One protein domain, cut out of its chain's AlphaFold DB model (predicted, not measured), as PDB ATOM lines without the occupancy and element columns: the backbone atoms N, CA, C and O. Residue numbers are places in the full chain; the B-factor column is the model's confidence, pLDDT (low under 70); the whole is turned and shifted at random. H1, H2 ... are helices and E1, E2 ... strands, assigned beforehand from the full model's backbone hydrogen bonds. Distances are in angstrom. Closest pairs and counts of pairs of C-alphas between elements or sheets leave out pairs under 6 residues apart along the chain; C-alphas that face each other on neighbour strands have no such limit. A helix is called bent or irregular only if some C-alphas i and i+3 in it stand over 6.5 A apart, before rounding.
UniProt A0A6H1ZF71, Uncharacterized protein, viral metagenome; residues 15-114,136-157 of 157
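What this domain is: This is residues 15 to 114 and 136 to 157 of the 157 residues of an uncharacterized protein of viral metagenome (UniProt A0A6H1ZF71). A small sheet of three strands, E1, E2 and E3, has H4 packed over one face and H3 across its E3 end, while a long helical hairpin, H1 and H2, reaches away from this body as an arm. H2 returns from the arm's far end, packs on H3 and H4 with its last part and leads straight into E3. The printed part has 122 residues, with four named helices and three named strands in the order E1 E2 H1 H2 E3 H3 H4, and its class is mixed, helices and strands. The sheet order is E1, E2, E3, all antiparallel. The whole is compact, with a radius of gyration of the C-alphas of 15.6 A and spans of 49 by 35 by 35 A.

How they stand to each other: E1, residues 15 to 21, and E2, residues 29 to 34, form an antiparallel hairpin, with N 18 and O 30 at 2.8 A. E3, residues 77 to 80, is antiparallel to E2, with N 33 and O 79 at 2.8 A. H1, residues 42 to 52, is not on the sheet. It touches H2, residues 55 to 76, in a helical hairpin at a shallow tilt of 5 degrees, opposite ways; the closest C-alphas, of Leu 50 and Arg 58, are 6.8 A apart. H2 only grazes the sheet, with residues 73 to 76. H3, residues 94 to 105, is on the sheet at a height of 9.2 A, over E3 and across the strands at 80 degrees on the local plane. H3 is only just irregular: C-alphas 99 and 102 are 6.6 A apart. H2 touches H3 with residues 70 to 74 alone; the closest C-alphas, of Ile 74 and Lys 97, are 7.2 A apart. H4, residues 140 to 149, is on the sheet at a height of 8.8 A, over E2 and only just slantwise, at 32 degrees on the local plane. H3 and H4 with the sheet make two layers, helices on one face of a sheet. H2 touches H4 with residues 69 to 76 alone, at a steep tilt of 65 degrees; the closest C-alphas, of Ala 73 and Leu 145, are 5.6 A apart. Every O i to N i+4 pair is within hydrogen-bond range in H4, but 17 of 18 in H2, 5 of 8 in H3 and 3 of 7 in H1, where 4 of 8 O i to N i+3 pairs are.

Where its parts are: E1 begins at C-alpha 15, (-18.960, 39.409, 12.303), and is 19.8 A long; E2 is 15.5 A. H1 is 16.6 A long, and H2 runs 31.1 A from C-alpha 55, (-42.420, 53.979, 40.991). E3 is 7.6 A, H3 14.6 A and H4 14.4 A, ending at C-alpha 149, (-27.997, 34.545, 22.508).

The domain as a whole: The C-alphas farthest apart, of Asp 52 and Glu 86, are 50.0 A apart. Residues 115 to 135 are not printed, and C-alphas 114 and 136 are 9.9 A apart across the cut. The link from E3 to H3 is long, 13 residues. The pLDDT is under 70 in residues 39 to 58, 111 to 114, 136 to 137 and 156 to 157.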
ATOM      1  N   TRP A  15     -18.968  38.017  12.736       92.56
ATOM      2  CA  TRP A  15     -18.960  39.409  12.303       92.56
ATOM      3  C   TRP A  15     -20.349  39.798  11.811       92.56
ATOM      4  O   TRP A  15     -20.904  39.121  10.949       92.56
ATOM      5  N   GLU A  16     -20.888  40.889  12.342       92.50
ATOM      6  CA  GLU A  16     -22.206  41.423  11.991       92.50
ATOM      7  C   GLU A  16     -22.090  42.915  11.702       92.50
ATOM      8  O   GLU A  16     -21.292  43.605  12.334       92.50
ATOM      9  N   THR A  17     -22.856  43.402  10.727       93.75
ATOM     10  CA  THR A  17     -22.829  44.804  10.283       93.75
ATOM     11  C   THR A  17     -24.142  45.482  10.645       93.75
ATOM     12  O   THR A  17     -25.209  44.936  10.370       93.75
ATOM     13  N   PHE A  18     -24.064  46.681  11.215       91.94
ATOM     14  CA  PHE A  18     -25.217  47.478  11.618       91.94
ATOM     15  C   PHE A  18     -25.126  48.868  11.010       91.94
ATOM     16  O   PHE A  18     -24.101  49.534  11.152       91.94
ATOM     17  N   GLU A  19     -26.206  49.319  10.379       91.06
ATOM     18  CA  GLU A  19     -26.377  50.726  10.031       91.06
ATOM     19  C   GLU A  19     -27.098  51.436  11.178       91.06
ATOM     20  O   GLU A  19     -28.164  51.006  11.624       91.06
ATOM     21  N   LEU A  20     -26.499  52.507  11.679       89.12
ATOM     22  CA  LEU A  20     -26.958  53.254  12.837       89.12
ATOM     23  C   LEU A  20     -27.600  54.576  12.406       89.12
ATOM     24  O   LEU A  20     -27.227  55.188  11.408       89.12
ATOM     25  N   ASP A  21     -28.569  55.044  13.179       88.94
ATOM     26  CA  ASP A  21     -29.075  56.410  13.102       88.94
ATOM     27  C   ASP A  21     -28.314  57.276  14.110       88.94
ATOM     28  O   ASP A  21     -28.722  57.445  15.259       88.94
ATOM     29  N   THR A  22     -27.116  57.712  13.714       86.06
ATOM     30  CA  THR A  22     -26.207  58.488  14.562       86.06
ATOM     31  C   THR A  22     -25.275  59.361  13.727       86.06
ATOM     32  O   THR A  22     -24.934  59.021  12.595       86.06
ATOM     33  N   ASP A  23     -24.845  60.470  14.314       86.88
ATOM     34  CA  ASP A  23     -23.789  61.362  13.833       86.88
ATOM     35  C   ASP A  23     -22.423  61.069  14.481       86.88
ATOM     36  O   ASP A  23     -21.423  61.687  14.122       86.88
ATOM     37  N   LEU A  24     -22.361  60.111  15.416       85.06
ATOM     38  CA  LEU A  24     -21.147  59.777  16.166       85.06
ATOM     39  C   LEU A  24     -20.040  59.148  15.308       85.06
ATOM     40  O   LEU A  24     -18.876  59.199  15.696       85.06
ATOM     41  N   ILE A  25     -20.398  58.521  14.185       85.06
ATOM     42  CA  ILE A  25     -19.467  57.874  13.254       85.06
ATOM     43  C   ILE A  25     -19.890  58.157  11.809       85.06
ATOM     44  O   ILE A  25     -21.076  58.297  11.512       85.06
ATOM     45  N   THR A  26     -18.918  58.248  10.900       82.38
ATOM     46  CA  THR A  26     -19.153  58.464   9.464       82.38
ATOM     47  C   THR A  26     -18.249  57.531   8.645       82.38
ATOM     48  O   THR A  26     -17.033  57.662   8.751       82.38
ATOM     49  N   PRO A  27     -18.794  56.625   7.805       85.06
ATOM     50  CA  PRO A  27     -20.224  56.367   7.596       85.06
ATOM     51  C   PRO A  27     -20.900  55.811   8.863       85.06
ATOM     52  O   PRO A  27     -20.212  55.261   9.723       85.06
ATOM     53  N   PRO A  28     -22.237  55.918   8.996       89.19
ATOM     54  CA  PRO A  28     -22.963  55.452  10.174       89.19
ATOM     55  C   PRO A  28     -23.146  53.926  10.162       89.19
ATOM     56  O   PRO A  28     -24.244  53.411  10.341       89.19
ATOM     57  N   VAL A  29     -22.073  53.190   9.886       89.56
ATOM     58  CA  VAL A  29     -22.052  51.734   9.768       89.56
ATOM     59  C   VAL A  29     -20.970  51.205  10.693       89.56
ATOM     60  O   VAL A  29     -19.843  51.683  10.654       89.56
ATOM     61  N   VAL A  30     -21.310  50.205  11.502       92.38
ATOM     62  CA  VAL A  30     -20.358  49.521  12.380       92.38
ATOM     63  C   VAL A  30     -20.402  48.019  12.140       92.38
ATOM     64  O   VAL A  30     -21.477  47.418  12.066       92.38
ATOM     65  N   LYS A  31     -19.231  47.393  12.049       94.00
ATOM     66  CA  LYS A  31     -19.071  45.941  12.079       94.00
ATOM     67  C   LYS A  31     -18.537  45.518  13.423       94.00
ATOM     68  O   LYS A  31     -17.538  46.041  13.904       94.00
ATOM     69  N   LEU A  32     -19.197  44.534  14.013       94.56
ATOM     70  CA  LEU A  32     -18.881  44.020  15.335       94.56
ATOM     71  C   LEU A  32     -18.580  42.533  15.251       94.56
ATOM     72  O   LEU A  32     -19.344  41.775  14.651       94.56
ATOM     73  N   GLN A  33     -17.504  42.109  15.905       94.50
ATOM     74  CA  GLN A  33     -17.246  40.704  16.169       94.50
ATOM     75  C   GLN A  33     -17.917  40.324  17.489       94.50
ATOM     76  O   GLN A  33     -17.474  40.727  18.560       94.50
ATOM     77  N   ILE A  34     -18.984  39.540  17.426       92.81
ATOM     78  CA  ILE A  34     -19.825  39.188  18.572       92.81
ATOM     79  C   ILE A  34     -19.539  37.743  18.978       92.81
ATOM     80  O   ILE A  34     -19.438  36.863  18.125       92.81
ATOM     81  N   ARG A  35     -19.418  37.478  20.282       90.81
ATOM     82  CA  ARG A  35     -19.290  36.123  20.845       90.81
ATOM     83  C   ARG A  35     -20.612  35.630  21.437       90.81
ATOM     84  O   ARG A  35     -21.407  36.444  21.907       90.81
ATOM     85  N   PRO A  36     -20.821  34.307  21.517       88.44
ATOM     86  CA  PRO A  36     -22.004  33.756  22.145       88.44
ATOM     87  C   PRO A  36     -21.969  33.997  23.652       88.44
ATOM     88  O   PRO A  36     -20.952  33.767  24.318       88.44
ATOM     89  N   ILE A  37     -23.109  34.389  24.210       82.88
ATOM     90  CA  ILE A  37     -23.327  34.464  25.652       82.88
ATOM     91  C   ILE A  37     -24.258  33.333  26.071       82.88
ATOM     92  O   ILE A  37     -25.280  33.055  25.443       82.88
ATOM     93  N   LYS A  38     -23.910  32.642  27.161       73.12
ATOM     94  CA  LYS A  38     -24.832  31.673  27.755       73.12
ATOM     95  C   LYS A  38     -26.026  32.437  28.294       73.12
ATOM     96  O   LYS A  38     -25.850  33.317  29.128       73.12
ATOM     97  N   THR A  39     -27.207  32.061  27.821       63.88
ATOM     98  CA  THR A  39     -28.497  32.666  28.146       63.88
ATOM     99  C   THR A  39     -28.616  32.963  29.639       63.88
ATOM    100  O   THR A  39     -28.893  32.086  30.457       63.88
ATOM    101  N   THR A  40     -28.442  34.225  30.006       54.75
ATOM    102  CA  THR A  40     -29.000  34.778  31.230       54.75
ATOM    103  C   THR A  40     -30.442  35.137  30.903       54.75
ATOM    104  O   THR A  40     -30.714  35.805  29.910       54.75
ATOM    105  N   ARG A  41     -31.390  34.645  31.708       50.00
ATOM    106  CA  ARG A  41     -32.838  34.911  31.606       50.00
ATOM    107  C   ARG A  41     -33.177  36.389  31.894       50.00
ATOM    108  O   ARG A  41     -34.065  36.659  32.694       50.00
ATOM    109  N   LEU A  42     -32.429  37.334  31.325       54.22
ATOM    110  CA  LEU A  42     -32.590  38.759  31.572       54.22
ATOM    111  C   LEU A  42     -33.872  39.245  30.875       54.22
ATOM    112  O   LEU A  42     -34.830  39.618  31.541       54.22
ATOM    113  N   HIS A  43     -33.973  39.136  29.553       51.75
ATOM    114  CA  HIS A  43     -35.018  39.841  28.796       51.75
ATOM    115  C   HIS A  43     -36.466  39.534  29.210       51.75
ATOM    116  O   HIS A  43     -37.259  40.450  29.409       51.75
ATOM    117  N   THR A  44     -36.824  38.260  29.370       46.19
ATOM    118  CA  THR A  44     -38.224  37.876  29.622       46.19
ATOM    119  C   THR A  44     -38.655  38.101  31.069       46.19
ATOM    120  O   THR A  44     -39.841  38.251  31.340       46.19
ATOM    121  N   ARG A  45     -37.702  38.112  32.009       46.38
ATOM    122  CA  ARG A  45     -37.996  38.253  33.437       46.38
ATOM    123  C   ARG A  45     -38.054  39.722  33.859       46.38
ATOM    124  O   ARG A  45     -38.944  40.088  34.615       46.38
ATOM    125  N   PHE A  46     -37.187  40.568  33.295       57.03
ATOM    126  CA  PHE A  46     -37.143  41.994  33.631       57.03
ATOM    127  C   PHE A  46     -38.355  42.778  33.123       57.03
ATOM    128  O   PHE A  46     -38.898  43.584  33.871       57.03
ATOM    129  N   LEU A  47     -38.840  42.503  31.907       53.66
ATOM    130  CA  LEU A  47     -40.033  43.181  31.382       53.66
ATOM    131  C   LEU A  47     -41.319  42.785  32.130       53.66
ATOM    132  O   LEU A  47     -42.232  43.597  32.235       53.66
ATOM    133  N   GLY A  48     -41.380  41.562  32.671       55.31
ATOM    134  CA  GLY A  48     -42.520  41.078  33.455       55.31
ATOM    135  C   GLY A  48     -42.523  41.573  34.906       55.31
ATOM    136  O   GLY A  48     -43.559  42.006  35.394       55.31
ATOM    137  N   GLU A  49     -41.371  41.553  35.587       52.28
ATOM    138  CA  GLU A  49     -41.259  41.966  37.001       52.28
ATOM    139  C   GLU A  49     -41.332  43.494  37.187       52.28
ATOM    140  O   GLU A  49     -41.716  43.968  38.256       52.28
ATOM    141  N   LEU A  50     -41.049  44.280  36.139       53.66
ATOM    142  CA  LEU A  50     -41.231  45.732  36.166       53.66
ATOM    143  C   LEU A  50     -42.685  46.136  36.403       53.66
ATOM    144  O   LEU A  50     -42.901  47.186  36.998       53.66
ATOM    145  N   ALA A  51     -43.672  45.334  35.988       57.25
ATOM    146  CA  ALA A  51     -45.092  45.681  36.077       57.25
ATOM    147  C   ALA A  51     -45.594  45.874  37.526       57.25
ATOM    148  O   ALA A  51     -46.463  46.718  37.737       57.25
ATOM    149  N   ASP A  52     -44.977  45.206  38.511       58.31
ATOM    150  CA  ASP A  52     -45.470  45.131  39.899       58.31
ATOM    151  C   ASP A  52     -44.685  45.991  40.921       58.31
ATOM    152  O   ASP A  52     -45.005  45.991  42.111       58.31
ATOM    153  N   MET A  53     -43.662  46.745  40.496       65.44
ATOM    154  CA  MET A  53     -42.846  47.586  41.392       65.44
ATOM    155  C   MET A  53     -43.409  49.005  41.592       65.44
ATOM    156  O   MET A  53     -43.959  49.613  40.672       65.44
ATOM    157  N   LYS A  54     -43.219  49.565  42.798       64.75
ATOM    158  CA  LYS A  54     -43.529  50.971  43.123       64.75
ATOM    159  C   LYS A  54     -42.586  51.919  42.371       64.75
ATOM    160  O   LYS A  54     -41.410  51.616  42.227       64.75
ATOM    161  N   ASN A  55     -43.092  53.079  41.943       65.69
ATOM    162  CA  ASN A  55     -42.420  53.979  40.991       65.69
ATOM    163  C   ASN A  55     -40.970  54.367  41.354       65.69
ATOM    164  O   ASN A  55     -40.108  54.333  40.488       65.69
ATOM    165  N   GLU A  56     -40.668  54.679  42.615       65.56
ATOM    166  CA  GLU A  56     -39.320  55.135  43.016       65.56
ATOM    167  C   GLU A  56     -38.290  53.991  43.076       65.56
ATOM    168  O   GLU A  56     -37.125  54.169  42.731       65.56
ATOM    169  N   GLU A  57     -38.720  52.787  43.462       65.31
ATOM    170  CA  GLU A  57     -37.882  51.579  43.423       65.31
ATOM    171  C   GLU A  57     -37.738  51.059  41.986       65.31
ATOM    172  O   GLU A  57     -36.706  50.488  41.626       65.31
ATOM    173  N   ARG A  58     -38.757  51.301  41.152       67.50
ATOM    174  CA  ARG A  58     -38.786  50.931  39.738       67.50
ATOM    175  C   ARG A  58     -37.711  51.671  38.950       67.50
ATOM    176  O   ARG A  58     -37.047  51.019  38.155       67.50
ATOM    177  N   ASP A  59     -37.498  52.967  39.166       70.69
ATOM    178  CA  ASP A  59     -36.522  53.735  38.378       70.69
ATOM    179  C   ASP A  59     -35.081  53.278  38.645       70.69
ATOM    180  O   ASP A  59     -34.364  52.921  37.710       70.69
ATOM    181  N   ALA A  60     -34.687  53.168  39.918       71.62
ATOM    182  CA  ALA A  60     -33.355  52.687  40.295       71.62
ATOM    183  C   ALA A  60     -33.117  51.227  39.863       71.62
ATOM    184  O   ALA A  60     -32.024  50.866  39.419       71.62
ATOM    185  N   PHE A  61     -34.146  50.378  39.962       71.31
ATOM    186  CA  PHE A  61     -34.084  49.006  39.467       71.31
ATOM    187  C   PHE A  61     -33.973  48.959  37.939       71.31
ATOM    188  O   PHE A  61     -33.148  48.218  37.410       71.31
ATOM    189  N   THR A  62     -34.746  49.780  37.225       72.31
ATOM    190  CA  THR A  62     -34.710  49.877  35.758       72.31
ATOM    191  C   THR A  62     -33.338  50.330  35.284       72.31
ATOM    192  O   THR A  62     -32.770  49.704  34.394       72.31
ATOM    193  N   GLU A  63     -32.769  51.360  35.908       77.81
ATOM    194  CA  GLU A  63     -31.436  51.859  35.586       77.81
ATOM    195  C   GLU A  63     -30.364  50.784  35.817       77.81
ATOM    196  O   GLU A  63     -29.556  50.504  34.929       77.81
ATOM    197  N   ALA A  64     -30.387  50.112  36.974       76.12
ATOM    198  CA  ALA A  64     -29.442  49.038  37.279       76.12
ATOM    199  C   ALA A  64     -29.543  47.870  36.282       76.12
ATOM    200  O   ALA A  64     -28.526  47.306  35.868       76.12
ATOM    201  N   VAL A  65     -30.765  47.516  35.878       75.12
ATOM    202  CA  VAL A  65     -31.025  46.456  34.899       75.12
ATOM    203  C   VAL A  65     -30.538  46.860  33.514       75.12
ATOM    204  O   VAL A  65     -29.811  46.086  32.892       75.12
ATOM    205  N   LEU A  66     -30.882  48.061  33.046       79.25
ATOM    206  CA  LEU A  66     -30.442  48.567  31.747       79.25
ATOM    207  C   LEU A  66     -28.915  48.621  31.675       79.25
ATOM    208  O   LEU A  66     -28.343  48.061  30.744       79.25
ATOM    209  N   ASN A  67     -28.257  49.160  32.704       81.00
ATOM    210  CA  ASN A  67     -26.797  49.201  32.796       81.00
ATOM    211  C   ASN A  67     -26.161  47.799  32.801       81.00
ATOM    212  O   ASN A  67     -25.096  47.583  32.221       81.00
ATOM    213  N   GLY A  68     -26.795  46.816  33.448       80.62
ATOM    214  CA  GLY A  68     -26.316  45.431  33.437       80.62
ATOM    215  C   GLY A  68     -26.441  44.768  32.061       80.62
ATOM    216  O   GLY A  68     -25.549  44.031  31.627       80.62
ATOM    217  N   VAL A  69     -27.542  45.042  31.363       81.00
ATOM    218  CA  VAL A  69     -27.836  44.507  30.031       81.00
ATOM    219  C   VAL A  69     -26.917  45.132  28.976       81.00
ATOM    220  O   VAL A  69     -26.304  44.396  28.202       81.00
ATOM    221  N   THR A  70     -26.731  46.453  28.991       83.81
ATOM    222  CA  THR A  70     -25.816  47.147  28.069       83.81
ATOM    223  C   THR A  70     -24.378  46.696  28.266       83.81
ATOM    224  O   THR A  70     -23.699  46.360  27.298       83.81
ATOM    225  N   ARG A  71     -23.930  46.562  29.517       86.31
ATOM    226  CA  ARG A  71     -22.589  46.055  29.816       86.31
ATOM    227  C   ARG A  71     -22.385  44.624  29.331       86.31
ATOM    228  O   ARG A  71     -21.345  44.322  28.757       86.31
ATOM    229  N   SER A  72     -23.397  43.767  29.484       87.44
ATOM    230  CA  SER A  72     -23.361  42.403  28.934       87.44
ATOM    231  C   SER A  72     -23.210  42.406  27.411       87.44
ATOM    232  O   SER A  72     -22.505  41.565  26.857       87.44
ATOM    233  N   ALA A  73     -23.844  43.363  26.735       88.06
ATOM    234  CA  ALA A  73     -23.742  43.526  25.295       88.06
ATOM    235  C   ALA A  73     -22.349  44.049  24.876       88.06
ATOM    236  O   ALA A  73     -21.742  43.500  23.959       88.06
ATOM    237  N   ILE A  74     -21.775  45.015  25.603       89.69
ATOM    238  CA  ILE A  74     -20.389  45.493  25.405       89.69
ATOM    239  C   ILE A  74     -19.367  44.363  25.613       89.69
ATOM    240  O   ILE A  74     -18.389  44.239  24.865       89.69
ATOM    241  N   ASP A  75     -19.593  43.516  26.617       88.75
ATOM    242  CA  ASP A  75     -18.759  42.350  26.902       88.75
ATOM    243  C   ASP A  75     -18.909  41.249  25.841       88.75
ATOM    244  O   ASP A  75     -18.022  40.400  25.709       88.75
ATOM    245  N   ALA A  76     -20.016  41.216  25.095       89.75
ATOM    246  CA  ALA A  76     -20.214  40.277  23.992       89.75
ATOM    247  C   ALA A  76     -19.415  40.671  22.736       89.75
ATOM    248  O   ALA A  76     -19.092  39.804  21.925       89.75
ATOM    249  N   VAL A  77     -19.046  41.942  22.589       91.94
ATOM    250  CA  VAL A  77     -18.215  42.412  21.475       91.94
ATOM    251  C   VAL A  77     -16.745  42.111  21.759       91.94
ATOM    252  O   VAL A  77     -16.201  42.509  22.790       91.94
ATOM    253  N   LEU A  78     -16.093  41.390  20.856       91.75
ATOM    254  CA  LEU A  78     -14.669  41.063  20.910       91.75
ATOM    255  C   LEU A  78     -13.811  42.041  20.112       91.75
ATOM    256  O   LEU A  78     -12.689  42.313  20.528       91.75
ATOM    257  N   ASP A  79     -14.340  42.545  19.001       93.56
ATOM    258  CA  ASP A  79     -13.635  43.438  18.086       93.56
ATOM    259  C   ASP A  79     -14.629  44.275  17.262       93.56
ATOM    260  O   ASP A  79     -15.829  43.971  17.247       93.56
ATOM    261  N   TRP A  80     -14.146  45.316  16.581       93.62
ATOM    262  CA  TRP A  80     -14.947  46.171  15.698       93.62
ATOM    263  C   TRP A  80     -14.124  46.781  14.554       93.62
ATOM    264  O   TRP A  80     -12.897  46.729  14.581       93.62
ATOM    265  N   ASP A  81     -14.782  47.408  13.577       91.19
ATOM    266  CA  ASP A  81     -14.133  48.149  12.481       91.19
ATOM    267  C   ASP A  81     -14.210  49.682  12.618       91.19
ATOM    268  O   ASP A  81     -14.142  50.398  11.625       91.19
ATOM    269  N   LEU A  82     -14.336  50.200  13.845       89.81
ATOM    270  CA  LEU A  82     -14.366  51.643  14.087       89.81
ATOM    271  C   LEU A  82     -13.031  52.314  13.731       89.81
ATOM    272  O   LEU A  82     -11.961  51.823  14.095       89.81
ATOM    273  N   GLU A  83     -13.112  53.484  13.105       88.44
ATOM    274  CA  GLU A  83     -11.979  54.344  12.759       88.44
ATOM    275  C   GLU A  83     -12.147  55.735  13.392       88.44
ATOM    276  O   GLU A  83     -13.266  56.158  13.695       88.44
ATOM    277  N   ASP A  84     -11.036  56.428  13.642       83.56
ATOM    278  CA  ASP A  84     -11.040  57.836  14.050       83.56
ATOM    279  C   ASP A  84     -11.237  58.784  12.849       83.56
ATOM    280  O   ASP A  84     -11.315  58.361  11.696       83.56
ATOM    281  N   GLU A  85     -11.302  60.095  13.108       81.31
ATOM    282  CA  GLU A  85     -11.445  61.121  12.059       81.31
ATOM    283  C   GLU A  85     -10.271  61.140  11.057       81.31
ATOM    284  O   GLU A  85     -10.402  61.672   9.954       81.31
ATOM    285  N   GLU A  86      -9.124  60.556  11.420       83.12
ATOM    286  CA  GLU A  86      -7.939  60.426  10.568       83.12
ATOM    287  C   GLU A  86      -7.920  59.100   9.779       83.12
ATOM    288  O   GLU A  86      -6.970  58.846   9.032       83.12
ATOM    289  N   GLY A  87      -8.950  58.255   9.925       81.94
ATOM    290  CA  GLY A  87      -9.060  56.943   9.283       81.94
ATOM    291  C   GLY A  87      -8.183  55.862   9.924       81.94
ATOM    292  O   GLY A  87      -7.837  54.872   9.276       81.94
ATOM    293  N   LYS A  88      -7.751  56.040  11.177       84.94
ATOM    294  CA  LYS A  88      -7.011  55.010  11.917       84.94
ATOM    295  C   LYS A  88      -7.976  54.130  12.689       84.94
ATOM    296  O   LYS A  88      -8.815  54.618  13.440       84.94
ATOM    297  N   THR A  89      -7.787  52.820  12.579       87.06
ATOM    298  CA  THR A  89      -8.576  51.842  13.331       87.06
ATOM    299  C   THR A  89      -8.439  52.065  14.835       87.06
ATOM    300  O   THR A  89      -7.341  52.030  15.399       87.06
ATOM    301  N   LEU A  90      -9.576  52.251  15.497       88.31
ATOM    302  CA  LEU A  90      -9.667  52.375  16.939       88.31
ATOM    303  C   LEU A  90      -9.575  50.981  17.568       88.31
ATOM    304  O   LEU A  90     -10.419  50.130  17.290       88.31
ATOM    305  N   PRO A  91      -8.606  50.716  18.459       90.75
ATOM    306  CA  PRO A  91      -8.493  49.403  19.079       90.75
ATOM    307  C   PRO A  91      -9.703  49.106  19.974       90.75
ATOM    308  O   PRO A  91     -10.131  49.959  20.757       90.75
ATOM    309  N   CYS A  92     -10.208  47.871  19.923       91.50
ATOM    310  CA  CYS A  92     -11.274  47.396  20.805       91.50
ATOM    311  C   CYS A  92     -10.743  47.099  22.225       91.50
ATOM    312  O   CYS A  92     -10.559  45.952  22.632       91.50
ATOM    313  N   ASN A  93     -10.446  48.151  22.991       90.62
ATOM    314  CA  ASN A  93      -9.941  48.070  24.365       90.62
ATOM    315  C   ASN A  93     -10.940  48.661  25.380       90.62
ATOM    316  O   ASN A  93     -11.959  49.237  25.008       90.62
ATOM    317  N   GLY A  94     -10.666  48.510  26.681       87.31
ATOM    318  CA  GLY A  94     -11.581  48.970  27.737       87.31
ATOM    319  C   GLY A  94     -11.853  50.480  27.729       87.31
ATOM    320  O   GLY A  94     -12.968  50.900  28.035       87.31
ATOM    321  N   GLU A  95     -10.866  51.287  27.341       89.25
ATOM    322  CA  GLU A  95     -10.990  52.745  27.259       89.25
ATOM    323  C   GLU A  95     -11.929  53.151  26.117       89.25
ATOM    324  O   GLU A  95     -12.952  53.790  26.363       89.25
ATOM    325  N   ASN A  96     -11.670  52.676  24.896       89.06
ATOM    326  CA  ASN A  96     -12.500  52.975  23.726       89.06
ATOM    327  C   ASN A  96     -13.908  52.380  23.842       89.06
ATOM    328  O   ASN A  96     -14.881  52.990  23.387       89.06
ATOM    329  N   LYS A  97     -14.045  51.219  24.501       88.44
ATOM    330  CA  LYS A  97     -15.356  50.617  24.793       88.44
ATOM    331  C   LYS A  97     -16.215  51.528  25.656       88.44
ATOM    332  O   LYS A  97     -17.406  51.659  25.401       88.44
ATOM    333  N   THR A  98     -15.603  52.171  26.641       86.88
ATOM    334  CA  THR A  98     -16.309  53.071  27.558       86.88
ATOM    335  C   THR A  98     -16.551  54.442  26.924       86.88
ATOM    336  O   THR A  98     -17.613  55.027  27.101       86.88
ATOM    337  N   LEU A  99     -15.579  54.972  26.175       86.19
ATOM    338  CA  LEU A  99     -15.637  56.341  25.657       86.19
ATOM    339  C   LEU A  99     -16.570  56.497  24.446       86.19
ATOM    340  O   LEU A  99     -17.270  57.510  24.331       86.19
ATOM    341  N   ILE A 100     -16.533  55.521  23.537       86.56
ATOM    342  CA  ILE A 100     -17.155  55.608  22.210       86.56
ATOM    343  C   ILE A 100     -18.263  54.570  22.096       86.56
ATOM    344  O   ILE A 100     -19.413  54.910  21.821       86.56
ATOM    345  N   PHE A 101     -17.931  53.304  22.339       89.25
ATOM    346  CA  PHE A 101     -18.857  52.223  22.032       89.25
ATOM    347  C   PHE A 101     -20.089  52.216  22.936       89.25
ATOM    348  O   PHE A 101     -21.187  52.009  22.437       89.25
ATOM    349  N   ASP A 102     -19.946  52.527  24.226       89.19
ATOM    350  CA  ASP A 102     -21.092  52.673  25.134       89.19
ATOM    351  C   ASP A 102     -22.125  53.682  24.602       89.19
ATOM    352  O   ASP A 102     -23.320  53.417  24.629       89.19
ATOM    353  N   LYS A 103     -21.682  54.788  23.989       88.88
ATOM    354  CA  LYS A 103     -22.589  55.758  23.353       88.88
ATOM    355  C   LYS A 103     -23.265  55.177  22.111       88.88
ATOM    356  O   LYS A 103     -24.470  55.332  21.948       88.88
ATOM    357  N   LEU A 104     -22.507  54.471  21.268       90.31
ATOM    358  CA  LEU A 104     -23.033  53.806  20.069       90.31
ATOM    359  C   LEU A 104     -24.040  52.698  20.400       90.31
ATOM    360  O   LEU A 104     -24.941  52.430  19.609       90.31
ATOM    361  N   MET A 105     -23.935  52.067  21.571       88.12
ATOM    362  CA  MET A 105     -24.893  51.052  22.020       88.12
ATOM    363  C   MET A 105     -26.304  51.613  22.203       88.12
ATOM    364  O   MET A 105     -27.283  50.879  22.041       88.12
ATOM    365  N   TRP A 106     -26.395  52.918  22.459       88.50
ATOM    366  CA  TRP A 106     -27.615  53.715  22.458       88.50
ATOM    367  C   TRP A 106     -27.804  54.468  21.138       88.50
ATOM    368  O   TRP A 106     -28.348  55.561  21.139       88.50
ATOM    369  N   ALA A 107     -27.355  53.937  20.004       88.31
ATOM    370  CA  ALA A 107     -27.825  54.378  18.695       88.31
ATOM    371  C   ALA A 107     -28.909  53.413  18.203       88.31
ATOM    372  O   ALA A 107     -28.861  52.207  18.474       88.31
ATOM    373  N   PHE A 108     -29.909  53.938  17.497       87.62
ATOM    374  CA  PHE A 108     -30.911  53.091  16.860       87.62
ATOM    375  C   PHE A 108     -30.312  52.420  15.630       87.62
ATOM    376  O   PHE A 108     -29.617  53.064  14.849       87.62
ATOM    377  N   VAL A 109     -30.604  51.138  15.434       86.31
ATOM    378  CA  VAL A 109     -30.284  50.457  14.179       86.31
ATOM    379  C   VAL A 109     -31.364  50.799  13.159       86.31
ATOM    380  O   VAL A 109     -32.559  50.622  13.425       86.31
ATOM    381  N   LYS A 110     -30.952  51.284  11.987       83.62
ATOM    382  CA  LYS A 110     -31.857  51.488  10.861       83.62
ATOM    383  C   LYS A 110     -32.263  50.124  10.316       83.62
ATOM    384  O   LYS A 110     -31.420  49.325   9.917       83.62
ATOM    385  N   LYS A 111     -33.565  49.855  10.304       67.69
ATOM    386  CA  LYS A 111     -34.137  48.736   9.552       67.69
ATOM    387  C   LYS A 111     -34.696  49.287   8.252       67.69
ATOM    388  O   LYS A 111     -35.395  50.302   8.275       67.69
ATOM    389  N   GLU A 112     -34.403  48.619   7.141       57.47
ATOM    390  CA  GLU A 112     -35.155  48.856   5.912       57.47
ATOM    391  C   GLU A 112     -36.646  48.619   6.209       57.47
ATOM    392  O   GLU A 112     -36.978  47.674   6.938       57.47
ATOM    393  N   PRO A 113     -37.554  49.482   5.723       50.03
ATOM    394  CA  PRO A 113     -38.981  49.258   5.897       50.03
ATOM    395  C   PRO A 113     -39.344  47.899   5.285       50.03
ATOM    396  O   PRO A 113     -39.000  47.625   4.135       50.03
ATOM    397  N   GLU A 114     -40.017  47.035   6.055       51.53
ATOM    398  CA  GLU A 114     -40.578  45.804   5.495       51.53
ATOM    399  C   GLU A 114     -41.495  46.177   4.317       51.53
ATOM    400  O   GLU A 114     -42.280  47.122   4.445       51.53
ATOM    401  N   GLY A 136     -39.528  49.565  13.378       54.06
ATOM    402  CA  GLY A 136     -39.187  49.093  14.716       54.06
ATOM    403  C   GLY A 136     -37.730  49.400  15.032       54.06
ATOM    404  O   GLY A 136     -36.887  48.508  14.931       54.06
ATOM    405  N   PHE A 137     -37.441  50.653  15.382       60.00
ATOM    406  CA  PHE A 137     -36.134  51.095  15.831       60.00
ATOM    407  C   PHE A 137     -35.836  50.426  17.167       60.00
ATOM    408  O   PHE A 137     -36.558  50.591  18.152       60.00
ATOM    409  N   GLN A 138     -34.773  49.635  17.183       80.31
ATOM    410  CA  GLN A 138     -34.238  49.030  18.390       80.31
ATOM    411  C   GLN A 138     -32.805  49.512  18.562       80.31
ATOM    412  O   GLN A 138     -32.079  49.729  17.590       80.31
ATOM    413  N   TRP A 139     -32.423  49.731  19.814       86.50
ATOM    414  CA  TRP A 139     -31.065  50.117  20.162       86.50
ATOM    415  C   TRP A 139     -30.069  49.032  19.741       86.50
ATOM    416  O   TRP A 139     -30.379  47.839  19.822       86.50
ATOM    417  N   LEU A 140     -28.854  49.428  19.360       89.44
ATOM    418  CA  LEU A 140     -27.790  48.500  18.973       89.44
ATOM    419  C   LEU A 140     -27.533  47.424  20.040       89.44
ATOM    420  O   LEU A 140     -27.366  46.250  19.698       89.44
ATOM    421  N   TRP A 141     -27.582  47.780  21.330       88.38
ATOM    422  CA  TRP A 141     -27.387  46.808  22.412       88.38
ATOM    423  C   TRP A 141     -28.369  45.636  22.363       88.38
ATOM    424  O   TRP A 141     -27.998  44.509  22.695       88.38
ATOM    425  N   PHE A 142     -29.604  45.883  21.926       87.00
ATOM    426  CA  PHE A 142     -30.634  44.859  21.833       87.00
ATOM    427  C   PHE A 142     -30.263  43.832  20.762       87.00
ATOM    428  O   PHE A 142     -30.245  42.633  21.036       87.00
ATOM    429  N   HIS A 143     -29.850  44.302  19.584       87.81
ATOM    430  CA  HIS A 143     -29.423  43.442  18.483       87.81
ATOM    431  C   HIS A 143     -28.157  42.642  18.798       87.81
ATOM    432  O   HIS A 143     -28.083  41.454  18.484       87.81
ATOM    433  N   VAL A 144     -27.179  43.260  19.469       89.44
ATOM    434  CA  VAL A 144     -25.969  42.552  19.915       89.44
ATOM    435  C   VAL A 144     -26.334  41.385  20.835       89.44
ATOM    436  O   VAL A 144     -25.794  40.289  20.678       89.44
ATOM    437  N   LEU A 145     -27.275  41.581  21.763       88.06
ATOM    438  CA  LEU A 145     -27.721  40.516  22.664       88.06
ATOM    439  C   LEU A 145     -28.546  39.442  21.962       88.06
ATOM    440  O   LEU A 145     -28.338  38.266  22.258       88.06
ATOM    441  N   GLU A 146     -29.443  39.811  21.046       86.31
ATOM    442  CA  GLU A 146     -30.195  38.840  20.242       86.31
ATOM    443  C   GLU A 146     -29.247  37.901  19.492       86.31
ATOM    444  O   GLU A 146     -29.385  36.679  19.571       86.31
ATOM    445  N   ILE A 147     -28.230  38.466  18.835       88.31
ATOM    446  CA  ILE A 147     -27.222  37.688  18.115       88.31
ATOM    447  C   ILE A 147     -26.413  36.842  19.087       88.31
ATOM    448  O   ILE A 147     -26.281  35.643  18.870       88.31
ATOM    449  N   ALA A 148     -25.909  37.429  20.175       87.38
ATOM    450  CA  ALA A 148     -25.092  36.721  21.154       87.38
ATOM    451  C   ALA A 148     -25.836  35.553  21.833       87.38
ATOM    452  O   ALA A 148     -25.200  34.596  22.277       87.38
ATOM    453  N   GLN A 149     -27.168  35.605  21.925       85.56
ATOM    454  CA  GLN A 149     -27.997  34.545  22.508       85.56
ATOM    455  C   GLN A 149     -28.407  33.463  21.494       85.56
ATOM    456  O   GLN A 149     -28.744  32.343  21.900       85.56
ATOM    457  N   ASP A 150     -28.357  33.757  20.192       84.00
ATOM    458  CA  ASP A 150     -28.682  32.804  19.134       84.00
ATOM    459  C   ASP A 150     -27.522  31.832  18.878       84.00
ATOM    460  O   ASP A 150     -26.709  31.979  17.964       84.00
ATOM    461  N   ASN A 151     -27.483  30.763  19.675       79.81
ATOM    462  CA  ASN A 151     -26.486  29.701  19.544       79.81
ATOM    463  C   ASN A 151     -26.396  29.107  18.125       79.81
ATOM    464  O   ASN A 151     -25.337  28.601  17.762       79.81
ATOM    465  N   GLN A 152     -27.465  29.147  17.315       80.25
ATOM    466  CA  GLN A 152     -27.436  28.590  15.958       80.25
ATOM    467  C   GLN A 152     -26.507  29.379  15.031       80.25
ATOM    468  O   GLN A 152     -25.883  28.777  14.153       80.25
ATOM    469  N   ARG A 153     -26.353  30.694  15.246       78.69
ATOM    470  CA  ARG A 153     -25.432  31.543  14.469       78.69
ATOM    471  C   ARG A 153     -23.970  31.158  14.660       78.69
ATOM    472  O   ARG A 153     -23.179  31.280  13.734       78.69
ATOM    473  N   PHE A 154     -23.629  30.617  15.824       81.31
ATOM    474  CA  PHE A 154     -22.257  30.246  16.176       81.31
ATOM    475  C   PHE A 154     -21.918  28.776  15.918       81.31
ATOM    476  O   PHE A 154     -20.775  28.375  16.106       81.31
ATOM    477  N   LEU A 155     -22.905  27.956  15.544       70.75
ATOM    478  CA  LEU A 155     -22.704  26.545  15.191       70.75
ATOM    479  C   LEU A 155     -22.486  26.336  13.686       70.75
ATOM    480  O   LEU A 155     -22.089  25.247  13.280       70.75
ATOM    481  N   LYS A 156     -22.793  27.350  12.865       57.81
ATOM    482  CA  LYS A 156     -22.679  27.306  11.400       57.81
ATOM    483  C   LYS A 156     -21.339  27.826  10.857       57.81
ATOM    484  O   LYS A 156     -21.110  27.679   9.661       57.81
ATOM    485  N   ASN A 157     -20.486  28.380  11.720       48.12
ATOM    486  CA  ASN A 157     -19.136  28.870  11.415       48.12
ATOM    487  C   ASN A 157     -18.084  27.995  12.103       48.12
ATOM    488  O   ASN A 157     -16.982  27.852  11.532       48.12
TER     489      ASN A 157